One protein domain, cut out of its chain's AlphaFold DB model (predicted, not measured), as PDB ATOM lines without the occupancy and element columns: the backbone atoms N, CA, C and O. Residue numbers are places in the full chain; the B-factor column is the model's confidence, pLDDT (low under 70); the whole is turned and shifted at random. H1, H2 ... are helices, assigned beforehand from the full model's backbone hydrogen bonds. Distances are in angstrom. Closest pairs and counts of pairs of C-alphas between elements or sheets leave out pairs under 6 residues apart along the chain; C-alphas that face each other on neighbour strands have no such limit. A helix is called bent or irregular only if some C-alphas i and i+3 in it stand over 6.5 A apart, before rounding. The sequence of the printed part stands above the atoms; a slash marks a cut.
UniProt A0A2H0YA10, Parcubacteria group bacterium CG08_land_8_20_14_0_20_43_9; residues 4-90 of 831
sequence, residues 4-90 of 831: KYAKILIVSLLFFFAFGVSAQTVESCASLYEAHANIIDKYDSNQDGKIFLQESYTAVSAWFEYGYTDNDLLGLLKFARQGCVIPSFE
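Overview. This is residues 4 to 90 of the 831 residues of a protein of Parcubacteria group bacterium CG08_land_8_20_14_0_20_43_9 (UniProt A0A2H0YA10). A helical hairpin, H3 and H4 side by side, is crossed by a third helix, H2, which packs chiefly on H4; these three make a small body. H1 reaches away from this body at one end of the longest axis, touching no helix and only near H3, and the long link from H1 to H2 loops outward, with residues 20 to 25 sticking out free. The printed part has 87 residues, with four named helices in the order H1, H2, H3, H4 and no named strand, and its class is all helix. It is compact, with a radius of gyration of the C-alphas of 12.7 A, and the C-alphas span 40 by 31 by 20 A.

Along the chain. H2, the longest helix by residues, runs from Cys 29 to Tyr 43, 16.1 A from first to last C-alpha. It is irregular: C-alphas 35 and 38 are 8.5 A apart, and its line is a rough one. H4 is residues 70 to 81, 16.3 A long, with C-alpha 81 at (-2.774, -20.700, -29.342). H3 is residues 53 to 66, 19.7 A long; it is neither bent nor irregular, but only just, with C-alphas 61 and 64 6.2 A apart. H1 is residues 4 to 17, 20.0 A long, from C-alpha 4 at (-6.216, -22.886, -3.778) to C-alpha 17 at (-12.406, -24.944, -22.643).

Arrangement. H2 and H4 touch and are about perpendicular, at 78 degrees; their closest C-alphas, those of Ile 40 and Leu 76, are 5.7 A apart. H2 touches H3 with residue 43 alone, and H3 touches H2 with residues 55 to 59 alone; the closest C-alphas, those of Tyr 43 and Glu 55, are 5.8 A apart, and the lines are about perpendicular at 74 degrees. H3 and H4 form a helical hairpin: they touch at a shallow tilt of 6 degrees, opposite ways, with the closest C-alphas, those of Ser 56 and Leu 77, 6.6 A apart. Helix packing is mostly crossed, but only just: of 3 touching pairs, 1 is at a shallow tilt. H1 and H3 are close but not clearly touching; their closest C-alphas, those of Val 11 and Val 60, are 7.5 A apart, at a steep tilt of 50 degrees, opposite ways. H1 is apart from H2 and from H4. In H1 and H4 every O i to N i+4 pair is within hydrogen-bond range; in H2 it is 8 of 11 and in H3 8 of 10.

Size, cuts and confidence. The two C-alphas farthest apart, those of Tyr 5 and Glu 90, are 39.7 A apart. The printed part has no cut. The link from H1 to H2, 11 residues, is long; H2 to H3 is short and H3 to H4 tight. The mean pLDDT of the printed part is 71.6, and residues 4 to 26, 64 to 67 and 88 to 90 are under 70.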
ATOM      1  N   LYS A   4      -7.270 -22.263  -2.953       47.66
ATOM      2  CA  LYS A   4      -6.216 -22.886  -3.778       47.66
ATOM      3  C   LYS A   4      -6.708 -24.007  -4.709       47.66
ATOM      4  O   LYS A   4      -6.195 -24.122  -5.815       47.66
ATOM      5  N   TYR A   5      -7.691 -24.813  -4.301       49.94
ATOM      6  CA  TYR A   5      -8.229 -25.891  -5.144       49.94
ATOM      7  C   TYR A   5      -9.181 -25.356  -6.217       49.94
ATOM      8  O   TYR A   5      -9.182 -25.874  -7.328       49.94
ATOM      9  N   ALA A   6      -9.919 -24.278  -5.925       52.12
ATOM     10  CA  ALA A   6     -10.716 -23.565  -6.925       52.12
ATOM     11  C   ALA A   6      -9.825 -22.912  -8.002       52.12
ATOM     12  O   ALA A   6     -10.141 -23.015  -9.183       52.12
ATOM     13  N   LYS A   7      -8.669 -22.341  -7.614       51.44
ATOM     14  CA  LYS A   7      -7.655 -21.814  -8.550       51.44
ATOM     15  C   LYS A   7      -7.130 -22.888  -9.514       51.44
ATOM     16  O   LYS A   7      -7.098 -22.653 -10.714       51.44
ATOM     17  N   ILE A   8      -6.779 -24.077  -9.019       53.72
ATOM     18  CA  ILE A   8      -6.264 -25.173  -9.863       53.72
ATOM     19  C   ILE A   8      -7.357 -25.727 -10.790       53.72
ATOM     20  O   ILE A   8      -7.083 -25.994 -11.961       53.72
ATOM     21  N   LEU A   9      -8.598 -25.861 -10.301       53.25
ATOM     22  CA  LEU A   9      -9.714 -26.354 -11.114       53.25
ATOM     23  C   LEU A   9     -10.086 -25.378 -12.237       53.25
ATOM     24  O   LEU A   9     -10.295 -25.826 -13.355       53.25
ATOM     25  N   ILE A  10     -10.140 -24.070 -11.961       57.31
ATOM     26  CA  ILE A  10     -10.509 -23.038 -12.948       57.31
ATOM     27  C   ILE A  10      -9.407 -22.856 -13.996       57.31
ATOM     28  O   ILE A  10      -9.719 -22.784 -15.179       57.31
ATOM     29  N   VAL A  11      -8.129 -22.872 -13.594       54.47
ATOM     30  CA  VAL A  11      -6.996 -22.854 -14.536       54.47
ATOM     31  C   VAL A  11      -7.027 -24.088 -15.437       54.47
ATOM     32  O   VAL A  11      -6.865 -23.949 -16.642       54.47
ATOM     33  N   SER A  12      -7.324 -25.270 -14.887       53.72
ATOM     34  CA  SER A  12      -7.449 -26.512 -15.666       53.72
ATOM     35  C   SER A  12      -8.689 -26.518 -16.573       53.72
ATOM     36  O   SER A  12      -8.626 -27.020 -17.689       53.72
ATOM     37  N   LEU A  13      -9.810 -25.936 -16.130       53.97
ATOM     38  CA  LEU A  13     -11.054 -25.820 -16.901       53.97
ATOM     39  C   LEU A  13     -10.942 -24.802 -18.039       53.97
ATOM     40  O   LEU A  13     -11.422 -25.093 -19.125       53.97
ATOM     41  N   LEU A  14     -10.277 -23.661 -17.837       54.69
ATOM     42  CA  LEU A  14      -9.988 -22.684 -18.896       54.69
ATOM     43  C   LEU A  14      -8.976 -23.243 -19.911       54.69
ATOM     44  O   LEU A  14      -9.163 -23.058 -21.113       54.69
ATOM     45  N   PHE A  15      -7.983 -24.016 -19.447       51.97
ATOM     46  CA  PHE A  15      -7.079 -24.784 -20.315       51.97
ATOM     47  C   PHE A  15      -7.804 -25.867 -21.123       51.97
ATOM     48  O   PHE A  15      -7.363 -26.195 -22.212       51.97
ATOM     49  N   PHE A  16      -8.907 -26.434 -20.627       48.81
ATOM     50  CA  PHE A  16      -9.705 -27.413 -21.376       48.81
ATOM     51  C   PHE A  16     -10.751 -26.754 -22.292       48.81
ATOM     52  O   PHE A  16     -10.956 -27.211 -23.414       48.81
ATOM     53  N   PHE A  17     -11.384 -25.656 -21.864       47.28
ATOM     54  CA  PHE A  17     -12.406 -24.944 -22.643       47.28
ATOM     55  C   PHE A  17     -11.822 -24.162 -23.827       47.28
ATOM     56  O   PHE A  17     -12.442 -24.122 -24.888       47.28
ATOM     57  N   ALA A  18     -10.607 -23.614 -23.709       49.06
ATOM     58  CA  ALA A  18      -9.923 -22.956 -24.828       49.06
ATOM     59  C   ALA A  18      -9.539 -23.925 -25.971       49.06
ATOM     60  O   ALA A  18      -9.245 -23.479 -27.086       49.06
ATOM     61  N   PHE A  19      -9.570 -25.239 -25.721       48.81
ATOM     62  CA  PHE A  19      -9.256 -26.296 -26.690       48.81
ATOM     63  C   PHE A  19     -10.497 -27.038 -27.217       48.81
ATOM     64  O   PHE A  19     -10.359 -27.928 -28.053       48.81
ATOM     65  N   GLY A  20     -11.707 -26.678 -26.772       45.47
ATOM     66  CA  GLY A  20     -12.918 -27.443 -27.067       45.47
ATOM     67  C   GLY A  20     -14.167 -26.601 -27.303       45.47
ATOM     68  O   GLY A  20     -15.138 -26.785 -26.582       45.47
ATOM     69  N   VAL A  21     -14.188 -25.721 -28.312       39.44
ATOM     70  CA  VAL A  21     -15.443 -25.188 -28.887       39.44
ATOM     71  C   VAL A  21     -15.281 -24.957 -30.394       39.44
ATOM     72  O   VAL A  21     -14.307 -24.361 -30.848       39.44
ATOM     73  N   SER A  22     -16.256 -25.446 -31.164       41.78
ATOM     74  CA  SER A  22     -16.394 -25.272 -32.610       41.78
ATOM     75  C   SER A  22     -16.977 -23.907 -32.995       41.78
ATOM     76  O   SER A  22     -17.912 -23.439 -32.352       41.78
ATOM     77  N   ALA A  23     -16.524 -23.383 -34.138       41.00
ATOM     78  CA  ALA A  23     -17.236 -22.444 -35.014       41.00
ATOM     79  C   ALA A  23     -17.702 -21.107 -34.395       41.00
ATOM     80  O   ALA A  23     -18.890 -20.806 -34.338       41.00
ATOM     81  N   GLN A  24     -16.747 -20.247 -34.049       46.00
ATOM     82  CA  GLN A  24     -16.903 -18.796 -34.200       46.00
ATOM     83  C   GLN A  24     -15.752 -18.291 -35.070       46.00
ATOM     84  O   GLN A  24     -14.680 -18.898 -35.076       46.00
ATOM     85  N   THR A  25     -16.012 -17.246 -35.857       45.88
ATOM     86  CA  THR A  25     -15.046 -16.595 -36.753       45.88
ATOM     87  C   THR A  25     -13.702 -16.450 -36.048       45.88
ATOM     88  O   THR A  25     -13.630 -15.815 -34.999       45.88
ATOM     89  N   VAL A  26     -12.661 -17.093 -36.576       59.72
ATOM     90  CA  VAL A  26     -11.312 -16.996 -36.012       59.72
ATOM     91  C   VAL A  26     -10.874 -15.536 -36.156       59.72
ATOM     92  O   VAL A  26     -10.639 -15.080 -37.271       59.72
ATOM     93  N   GLU A  27     -10.862 -14.786 -35.049       73.44
ATOM     94  CA  GLU A  27     -10.294 -13.431 -34.987       73.44
ATOM     95  C   GLU A  27      -8.838 -13.490 -35.462       73.44
ATOM     96  O   GLU A  27      -8.085 -14.361 -35.018       73.44
ATOM     97  N   SER A  28      -8.455 -12.600 -36.384       81.31
ATOM     98  CA  SER A  28      -7.104 -12.568 -36.953       81.31
ATOM     99  C   SER A  28      -6.075 -12.153 -35.897       81.31
ATOM    100  O   SER A  28      -6.398 -11.389 -34.983       81.31
ATOM    101  N   CYS A  29      -4.824 -12.594 -36.046       82.56
ATOM    102  CA  CYS A  29      -3.727 -12.218 -35.146       82.56
ATOM    103  C   CYS A  29      -3.598 -10.698 -34.962       82.56
ATOM    104  O   CYS A  29      -3.453 -10.236 -33.833       82.56
ATOM    105  N   ALA A  30      -3.757  -9.922 -36.041       81.31
ATOM    106  CA  ALA A  30      -3.757  -8.461 -35.994       81.31
ATOM    107  C   ALA A  30      -4.888  -7.898 -35.112       81.31
ATOM    108  O   ALA A  30      -4.634  -7.053 -34.261       81.31
ATOM    109  N   SER A  31      -6.117  -8.412 -35.252       82.19
ATOM    110  CA  SER A  31      -7.257  -7.961 -34.437       82.19
ATOM    111  C   SER A  31      -7.128  -8.343 -32.957       82.19
ATOM    112  O   SER A  31      -7.502  -7.569 -32.079       82.19
ATOM    113  N   LEU A  32      -6.551  -9.517 -32.672       84.25
ATOM    114  CA  LEU A  32      -6.258  -9.958 -31.308       84.25
ATOM    115  C   LEU A  32      -5.169  -9.104 -30.659       84.25
ATOM    116  O   LEU A  32      -5.275  -8.790 -29.476       84.25
ATOM    117  N   TYR A  33      -4.147  -8.719 -31.424       85.62
ATOM    118  CA  TYR A  33      -3.106  -7.823 -30.940       85.62
ATOM    119  C   TYR A  33      -3.641  -6.411 -30.689       85.62
ATOM    120  O   TYR A  33      -3.453  -5.882 -29.603       85.62
ATOM    121  N   GLU A  34      -4.378  -5.821 -31.632       85.94
ATOM    122  CA  GLU A  34      -4.925  -4.462 -31.495       85.94
ATOM    123  C   GLU A  34      -5.818  -4.312 -30.251       85.94
ATOM    124  O   GLU A  34      -5.739  -3.313 -29.537       85.94
ATOM    125  N   ALA A  35      -6.625  -5.332 -29.944       83.56
ATOM    126  CA  ALA A  35      -7.503  -5.327 -28.778       83.56
ATOM    127  C   ALA A  35      -6.778  -5.584 -27.439       83.56
ATOM    128  O   ALA A  35      -7.306  -5.199 -26.394       83.56
ATOM    129  N   HIS A  36      -5.600  -6.226 -27.451       88.12
ATOM    130  CA  HIS A  36      -4.959  -6.779 -26.244       88.12
ATOM    131  C   HIS A  36      -3.426  -6.588 -26.171       88.12
ATOM    132  O   HIS A  36      -2.746  -7.296 -25.421       88.12
ATOM    133  N   ALA A  37      -2.852  -5.639 -26.919       84.25
ATOM    134  CA  ALA A  37      -1.401  -5.406 -26.994       84.25
ATOM    135  C   ALA A  37      -0.761  -5.192 -25.611       84.25
ATOM    136  O   ALA A  37       0.281  -5.753 -25.298       84.25
ATOM    137  N   ASN A  38      -1.450  -4.475 -24.720       81.94
ATOM    138  CA  ASN A  38      -0.999  -4.169 -23.359       81.94
ATOM    139  C   ASN A  38      -0.628  -5.398 -22.505       81.94
ATOM    140  O   ASN A  38       0.259  -5.304 -21.652       81.94
ATOM    141  N   ILE A  39      -1.332  -6.520 -22.672       85.56
ATOM    142  CA  ILE A  39      -1.048  -7.762 -21.954       85.56
ATOM    143  C   ILE A  39      -0.124  -8.662 -22.778       85.56
ATOM    144  O   ILE A  39       0.742  -9.305 -22.194       85.56
ATOM    145  N   ILE A  40      -0.263  -8.671 -24.107       86.94
ATOM    146  CA  ILE A  40       0.588  -9.461 -25.006       86.94
ATOM    147  C   ILE A  40       2.044  -8.979 -24.910       86.94
ATOM    148  O   ILE A  40       2.901  -9.761 -24.514       86.94
ATOM    149  N   ASP A  41       2.309  -7.685 -25.113       85.50
ATOM    150  CA  ASP A  41       3.658  -7.097 -25.031       85.50
ATOM    151  C   ASP A  41       4.290  -7.272 -23.645       85.50
ATOM    152  O   ASP A  41       5.498  -7.432 -23.502       85.50
ATOM    153  N   LYS A  42       3.472  -7.233 -22.587       84.94
ATOM    154  CA  LYS A  42       3.959  -7.360 -21.208       84.94
ATOM    155  C   LYS A  42       4.507  -8.756 -20.903       84.94
ATOM    156  O   LYS A  42       5.386  -8.876 -20.049       84.94
ATOM    157  N   TYR A  43       3.930  -9.794 -21.504       86.56
ATOM    158  CA  TYR A  43       4.285 -11.185 -21.216       86.56
ATOM    159  C   TYR A  43       5.134 -11.841 -22.309       86.56
ATOM    160  O   TYR A  43       5.544 -12.977 -22.095       86.56
ATOM    161  N   ASP A  44       5.464 -11.133 -23.393       83.06
ATOM    162  CA  ASP A  44       6.605 -11.451 -24.264       83.06
ATOM    163  C   ASP A  44       7.912 -11.081 -23.538       83.06
ATOM    164  O   ASP A  44       8.481  -9.996 -23.667       83.06
ATOM    165  N   SER A  45       8.333 -11.962 -22.637       76.88
ATOM    166  CA  SER A  45       9.396 -11.691 -21.667       76.88
ATOM    167  C   SER A  45      10.798 -11.810 -22.263       76.88
ATOM    168  O   SER A  45      11.741 -11.184 -21.770       76.88
ATOM    169  N   ASN A  46      10.931 -12.617 -23.313       77.75
ATOM    170  CA  ASN A  46      12.141 -12.801 -24.108       77.75
ATOM    171  C   ASN A  46      12.205 -11.849 -25.318       77.75
ATOM    172  O   ASN A  46      13.254 -11.814 -25.962       77.75
ATOM    173  N   GLN A  47      11.155 -11.053 -25.566       78.81
ATOM    174  CA  GLN A  47      11.057 -10.083 -26.662       78.81
ATOM    175  C   GLN A  47      11.303 -10.733 -28.027       78.81
ATOM    176  O   GLN A  47      12.021 -10.182 -28.863       78.81
ATOM    177  N   ASP A  48      10.766 -11.937 -28.228       75.62
ATOM    178  CA  ASP A  48      10.886 -12.666 -29.495       75.62
ATOM    179  C   ASP A  48       9.616 -12.602 -30.357       75.62
ATOM    180  O   ASP A  48       9.538 -13.228 -31.422       75.62
ATOM    181  N   GLY A  49       8.637 -11.810 -29.914       76.94
ATOM    182  CA  GLY A  49       7.390 -11.559 -30.612       76.94
ATOM    183  C   GLY A  49       6.376 -12.687 -30.472       76.94
ATOM    184  O   GLY A  49       5.316 -12.603 -31.093       76.94
ATOM    185  N   LYS A  50       6.652 -13.751 -29.704       84.62
ATOM    186  CA  LYS A  50       5.748 -14.896 -29.525       84.62
ATOM    187  C   LYS A  50       5.458 -15.144 -28.055       84.62
ATOM    188  O   LYS A  50       6.325 -15.078 -27.205       84.62
ATOM    189  N   ILE A  51       4.220 -15.544 -27.772       83.25
ATOM    190  CA  ILE A  51       3.820 -15.956 -26.424       83.25
ATOM    191  C   ILE A  51       3.863 -17.474 -26.336       83.25
ATOM    192  O   ILE A  51       2.976 -18.172 -26.842       83.25
ATOM    193  N   PHE A  52       4.888 -18.002 -25.674       81.94
ATOM    194  CA  PHE A  52       5.027 -19.439 -25.477       81.94
ATOM    195  C   PHE A  52       4.281 -19.930 -24.231       81.94
ATOM    196  O   PHE A  52       3.702 -19.182 -23.439       81.94
ATOM    197  N   LEU A  53       4.281 -21.251 -24.050       75.75
ATOM    198  CA  LEU A  53       3.555 -21.928 -22.979       75.75
ATOM    199  C   LEU A  53       3.933 -21.394 -21.581       75.75
ATOM    200  O   LEU A  53       3.064 -21.201 -20.735       75.75
ATOM    201  N   GLN A  54       5.218 -21.116 -21.348       78.50
ATOM    202  CA  GLN A  54       5.716 -20.631 -20.057       78.50
ATOM    203  C   GLN A  54       5.252 -19.196 -19.741       78.50
ATOM    204  O   GLN A  54       4.934 -18.874 -18.593       78.50
ATOM    205  N   GLU A  55       5.152 -18.351 -20.760       82.44
ATOM    206  CA  GLU A  55       4.669 -16.971 -20.656       82.44
ATOM    207  C   GLU A  55       3.156 -16.935 -20.471       82.44
ATOM    208  O   GLU A  55       2.654 -16.236 -19.593       82.44
ATOM    209  N   SER A  56       2.442 -17.815 -21.178       81.25
ATOM    210  CA  SER A  56       1.010 -18.051 -20.975       81.25
ATOM    211  C   SER A  56       0.709 -18.483 -19.533       81.25
ATOM    212  O   SER A  56      -0.223 -17.974 -18.912       81.25
ATOM    213  N   TYR A  57       1.517 -19.379 -18.949       78.00
ATOM    214  CA  TYR A  57       1.368 -19.778 -17.542       78.00
ATOM    215  C   TYR A  57       1.631 -18.630 -16.566       78.00
ATOM    216  O   TYR A  57       0.931 -18.503 -15.554       78.00
ATOM    217  N   THR A  58       2.617 -17.788 -16.869       80.00
ATOM    218  CA  THR A  58       2.934 -16.599 -16.070       80.00
ATOM    219  C   THR A  58       1.779 -15.590 -16.118       80.00
ATOM    220  O   THR A  58       1.339 -15.126 -15.064       80.00
ATOM    221  N   ALA A  59       1.204 -15.341 -17.299       80.50
ATOM    222  CA  ALA A  59       0.046 -14.465 -17.486       80.50
ATOM    223  C   ALA A  59      -1.201 -14.967 -16.733       80.50
ATOM    224  O   ALA A  59      -1.839 -14.203 -16.007       80.50
ATOM    225  N   VAL A  60      -1.513 -16.267 -16.823       79.12
ATOM    226  CA  VAL A  60      -2.643 -16.892 -16.105       79.12
ATOM    227  C   VAL A  60      -2.460 -16.818 -14.586       79.12
ATOM    228  O   VAL A  60      -3.423 -16.604 -13.847       79.12
ATOM    229  N   SER A  61      -1.225 -16.976 -14.102       74.00
ATOM    230  CA  SER A  61      -0.916 -16.893 -12.670       74.00
ATOM    231  C   SER A  61      -1.077 -15.467 -12.136       74.00
ATOM    232  O   SER A  61      -1.630 -15.276 -11.052       74.00
ATOM    233  N   ALA A  62      -0.653 -14.472 -12.917       74.62
ATOM    234  CA  ALA A  62      -0.716 -13.059 -12.560       74.62
ATOM    235  C   ALA A  62      -2.110 -12.426 -12.749       74.62
ATOM    236  O   ALA A  62      -2.441 -11.468 -12.047       74.62
ATOM    237  N   TRP A  63      -2.959 -12.964 -13.635       74.00
ATOM    238  CA  TRP A  63      -4.347 -12.511 -13.834       74.00
ATOM    239  C   TRP A  63      -5.153 -12.485 -12.525       74.00
ATOM    240  O   TRP A  63      -5.886 -11.531 -12.268       74.00
ATOM    241  N   PHE A  64      -4.932 -13.460 -11.638       64.94
ATOM    242  CA  PHE A  64      -5.587 -13.521 -10.328       64.94
ATOM    243  C   PHE A  64      -5.106 -12.472  -9.310       64.94
ATOM    244  O   PHE A  64      -5.761 -12.308  -8.280       64.94
ATOM    245  N   GLU A  65      -3.964 -11.821  -9.539       66.25
ATOM    246  CA  GLU A  65      -3.320 -10.922  -8.568       66.25
ATOM    247  C   GLU A  65      -3.298  -9.453  -9.020       66.25
ATOM    248  O   GLU A  65      -3.264  -8.568  -8.166       66.25
ATOM    249  N   TYR A  66      -3.374  -9.175 -10.330       61.06
ATOM    250  CA  TYR A  66      -3.075  -7.848 -10.891       61.06
ATOM    251  C   TYR A  66      -4.202  -7.174 -11.703       61.06
ATOM    252  O   TYR A  66      -3.960  -6.137 -12.315       61.06
ATOM    253  N   GLY A  67      -5.441  -7.683 -11.670       61.19
ATOM    254  CA  GLY A  67      -6.626  -6.920 -12.108       61.19
ATOM    255  C   GLY A  67      -6.848  -6.784 -13.623       61.19
ATOM    256  O   GLY A  67      -7.481  -5.823 -14.051       61.19
ATOM    257  N   TYR A  68      -6.356  -7.726 -14.433       73.62
ATOM    258  CA  TYR A  68      -6.681  -7.804 -15.867       73.62
ATOM    259  C   TYR A  68      -8.095  -8.341 -16.093       73.62
ATOM    260  O   TYR A  68      -8.588  -9.143 -15.296       73.62
ATOM    261  N   THR A  69      -8.745  -7.931 -17.182       78.12
ATOM    262  CA  THR A  69     -10.080  -8.444 -17.505       78.12
ATOM    263  C   THR A  69     -10.001  -9.880 -18.022       78.12
ATOM    264  O   THR A  69      -9.012 -10.285 -18.636       78.12
ATOM    265  N   ASP A  70     -11.066 -10.656 -17.815       78.56
ATOM    266  CA  ASP A  70     -11.201 -12.011 -18.370       78.56
ATOM    267  C   ASP A  70     -11.040 -12.008 -19.901       78.56
ATOM    268  O   ASP A  70     -10.533 -12.968 -20.481       78.56
ATOM    269  N   ASN A  71     -11.433 -10.904 -20.546       79.12
ATOM    270  CA  ASN A  71     -11.319 -10.702 -21.984       79.12
ATOM    271  C   ASN A  71      -9.855 -10.558 -22.436       79.12
ATOM    272  O   ASN A  71      -9.479 -11.154 -23.439       79.12
ATOM    273  N   ASP A  72      -9.015  -9.850 -21.675       81.31
ATOM    274  CA  ASP A  72      -7.593  -9.659 -22.002       81.31
ATOM    275  C   ASP A  72      -6.783 -10.947 -21.854       81.31
ATOM    276  O   ASP A  72      -5.979 -11.287 -22.723       81.31
ATOM    277  N   LEU A  73      -7.029 -11.713 -20.784       83.00
ATOM    278  CA  LEU A  73      -6.382 -13.015 -20.621       83.00
ATOM    279  C   LEU A  73      -6.809 -13.978 -21.739       83.00
ATOM    280  O   LEU A  73      -5.976 -14.704 -22.285       83.00
ATOM    281  N   LEU A  74      -8.097 -13.982 -22.095       81.81
ATOM    282  CA  LEU A  74      -8.601 -14.808 -23.188       81.81
ATOM    283  C   LEU A  74      -8.004 -14.387 -24.540       81.81
ATOM    284  O   LEU A  74      -7.664 -15.259 -25.339       81.81
ATOM    285  N   GLY A  75      -7.836 -13.084 -24.775       82.00
ATOM    286  CA  GLY A  75      -7.156 -12.522 -25.942       82.00
ATOM    287  C   GLY A  75      -5.711 -13.004 -26.071       82.00
ATOM    288  O   GLY A  75      -5.347 -13.570 -27.102       82.00
ATOM    289  N   LEU A  76      -4.919 -12.901 -24.997       86.25
ATOM    290  CA  LEU A  76      -3.535 -13.391 -24.954       86.25
ATOM    291  C   LEU A  76      -3.442 -14.902 -25.209       86.25
ATOM    292  O   LEU A  76      -2.609 -15.353 -25.993       86.25
ATOM    293  N   LEU A  77      -4.316 -15.703 -24.591       84.69
ATOM    294  CA  LEU A  77      -4.317 -17.157 -24.785       84.69
ATOM    295  C   LEU A  77      -4.749 -17.550 -26.205       84.69
ATOM    296  O   LEU A  77      -4.199 -18.496 -26.772       84.69
ATOM    297  N   LYS A  78      -5.707 -16.830 -26.805       85.56
ATOM    298  CA  LYS A  78      -6.075 -17.000 -28.219       85.56
ATOM    299  C   LYS A  78      -4.899 -16.654 -29.137       85.56
ATOM    300  O   LYS A  78      -4.660 -17.411 -30.076       85.56
ATOM    301  N   PHE A  79      -4.183 -15.565 -28.855       83.94
ATOM    302  CA  PHE A  79      -3.006 -15.117 -29.602       83.94
ATOM    303  C   PHE A  79      -1.884 -16.170 -29.566       83.94
ATOM    304  O   PHE A  79      -1.428 -16.629 -30.613       83.94
ATOM    305  N   ALA A  80      -1.544 -16.664 -28.369       83.19
ATOM    306  CA  ALA A  80      -0.568 -17.737 -28.168       83.19
ATOM    307  C   ALA A  80      -0.977 -19.045 -28.874       83.19
ATOM    308  O   ALA A  80      -0.183 -19.666 -29.579       83.19
ATOM    309  N   ARG A  81      -2.245 -19.461 -28.736       82.56
ATOM    310  CA  ARG A  81      -2.774 -20.700 -29.342       82.56
ATOM    311  C   ARG A  81      -2.725 -20.674 -30.867       82.56
ATOM    312  O   ARG A  81      -2.500 -21.711 -31.484       82.56
ATOM    313  N   GLN A  82      -2.994 -19.519 -31.471       84.56
ATOM    314  CA  GLN A  82      -2.968 -19.355 -32.924       84.56
ATOM    315  C   GLN A  82      -1.543 -19.267 -33.491       84.56
ATOM    316  O   GLN A  82      -1.387 -19.245 -34.709       84.56
ATOM    317  N   GLY A  83      -0.512 -19.257 -32.637       79.81
ATOM    318  CA  GLY A  83       0.873 -19.077 -33.064       79.81
ATOM    319  C   GLY A  83       1.133 -17.682 -33.632       79.81
ATOM    320  O   GLY A  83       2.012 -17.535 -34.478       79.81
ATOM    321  N   CYS A  84       0.343 -16.692 -33.202       83.62
ATOM    322  CA  CYS A  84       0.468 -15.316 -33.655       83.62
ATOM    323  C   CYS A  84       1.812 -14.714 -33.237       83.62
ATOM    324  O   CYS A  84       2.369 -15.069 -32.195       83.62
ATOM    325  N   VAL A  85       2.299 -13.783 -34.054       82.94
ATOM    326  CA  VAL A  85       3.508 -13.001 -33.801       82.94
ATOM    327  C   VAL A  85       3.100 -11.545 -33.603       82.94
ATOM    328  O   VAL A  85       2.192 -11.060 -34.280       82.94
ATOM    329  N   ILE A  86       3.708 -10.867 -32.631       80.44
ATOM    330  CA  ILE A  86       3.506  -9.435 -32.395       80.44
ATOM    331  C   ILE A  86       3.847  -8.687 -33.697       80.44
ATOM    332  O   ILE A  86       4.911  -8.944 -34.252       80.44
ATOM    333  N   PRO A  87       2.994  -7.776 -34.204       70.69
ATOM    334  CA  PRO A  87       3.178  -7.152 -35.517       70.69
ATOM    335  C   PRO A  87       4.539  -6.486 -35.751       70.69
ATOM    336  O   PRO A  87       5.018  -6.500 -36.874       70.69
ATOM    337  N   SER A  88       5.207  -5.970 -34.714       64.81
ATOM    338  CA  SER A  88       6.579  -5.438 -34.821       64.81
ATOM    339  C   SER A  88       7.664  -6.506 -35.031       64.81
ATOM    340  O   SER A  88       8.842  -6.176 -35.039       64.81
ATOM    341  N   PHE A  89       7.287  -7.782 -35.124       64.19
ATOM    342  CA  PHE A  89       8.149  -8.936 -35.381       64.19
ATOM    343  C   PHE A  89       7.656  -9.771 -36.582       64.19
ATOM    344  O   PHE A  89       8.290 -10.773 -36.925       64.19
ATOM    345  N   GLU A  90       6.541  -9.395 -37.227       68.44
ATOM    346  CA  GLU A  90       6.152  -9.967 -38.520       68.44
ATOM    347  C   GLU A  90       6.953  -9.288 -39.631       68.44
ATOM    348  O   GLU A  90       6.820  -8.094 -39.850       68.44
TER     349      GLU A  90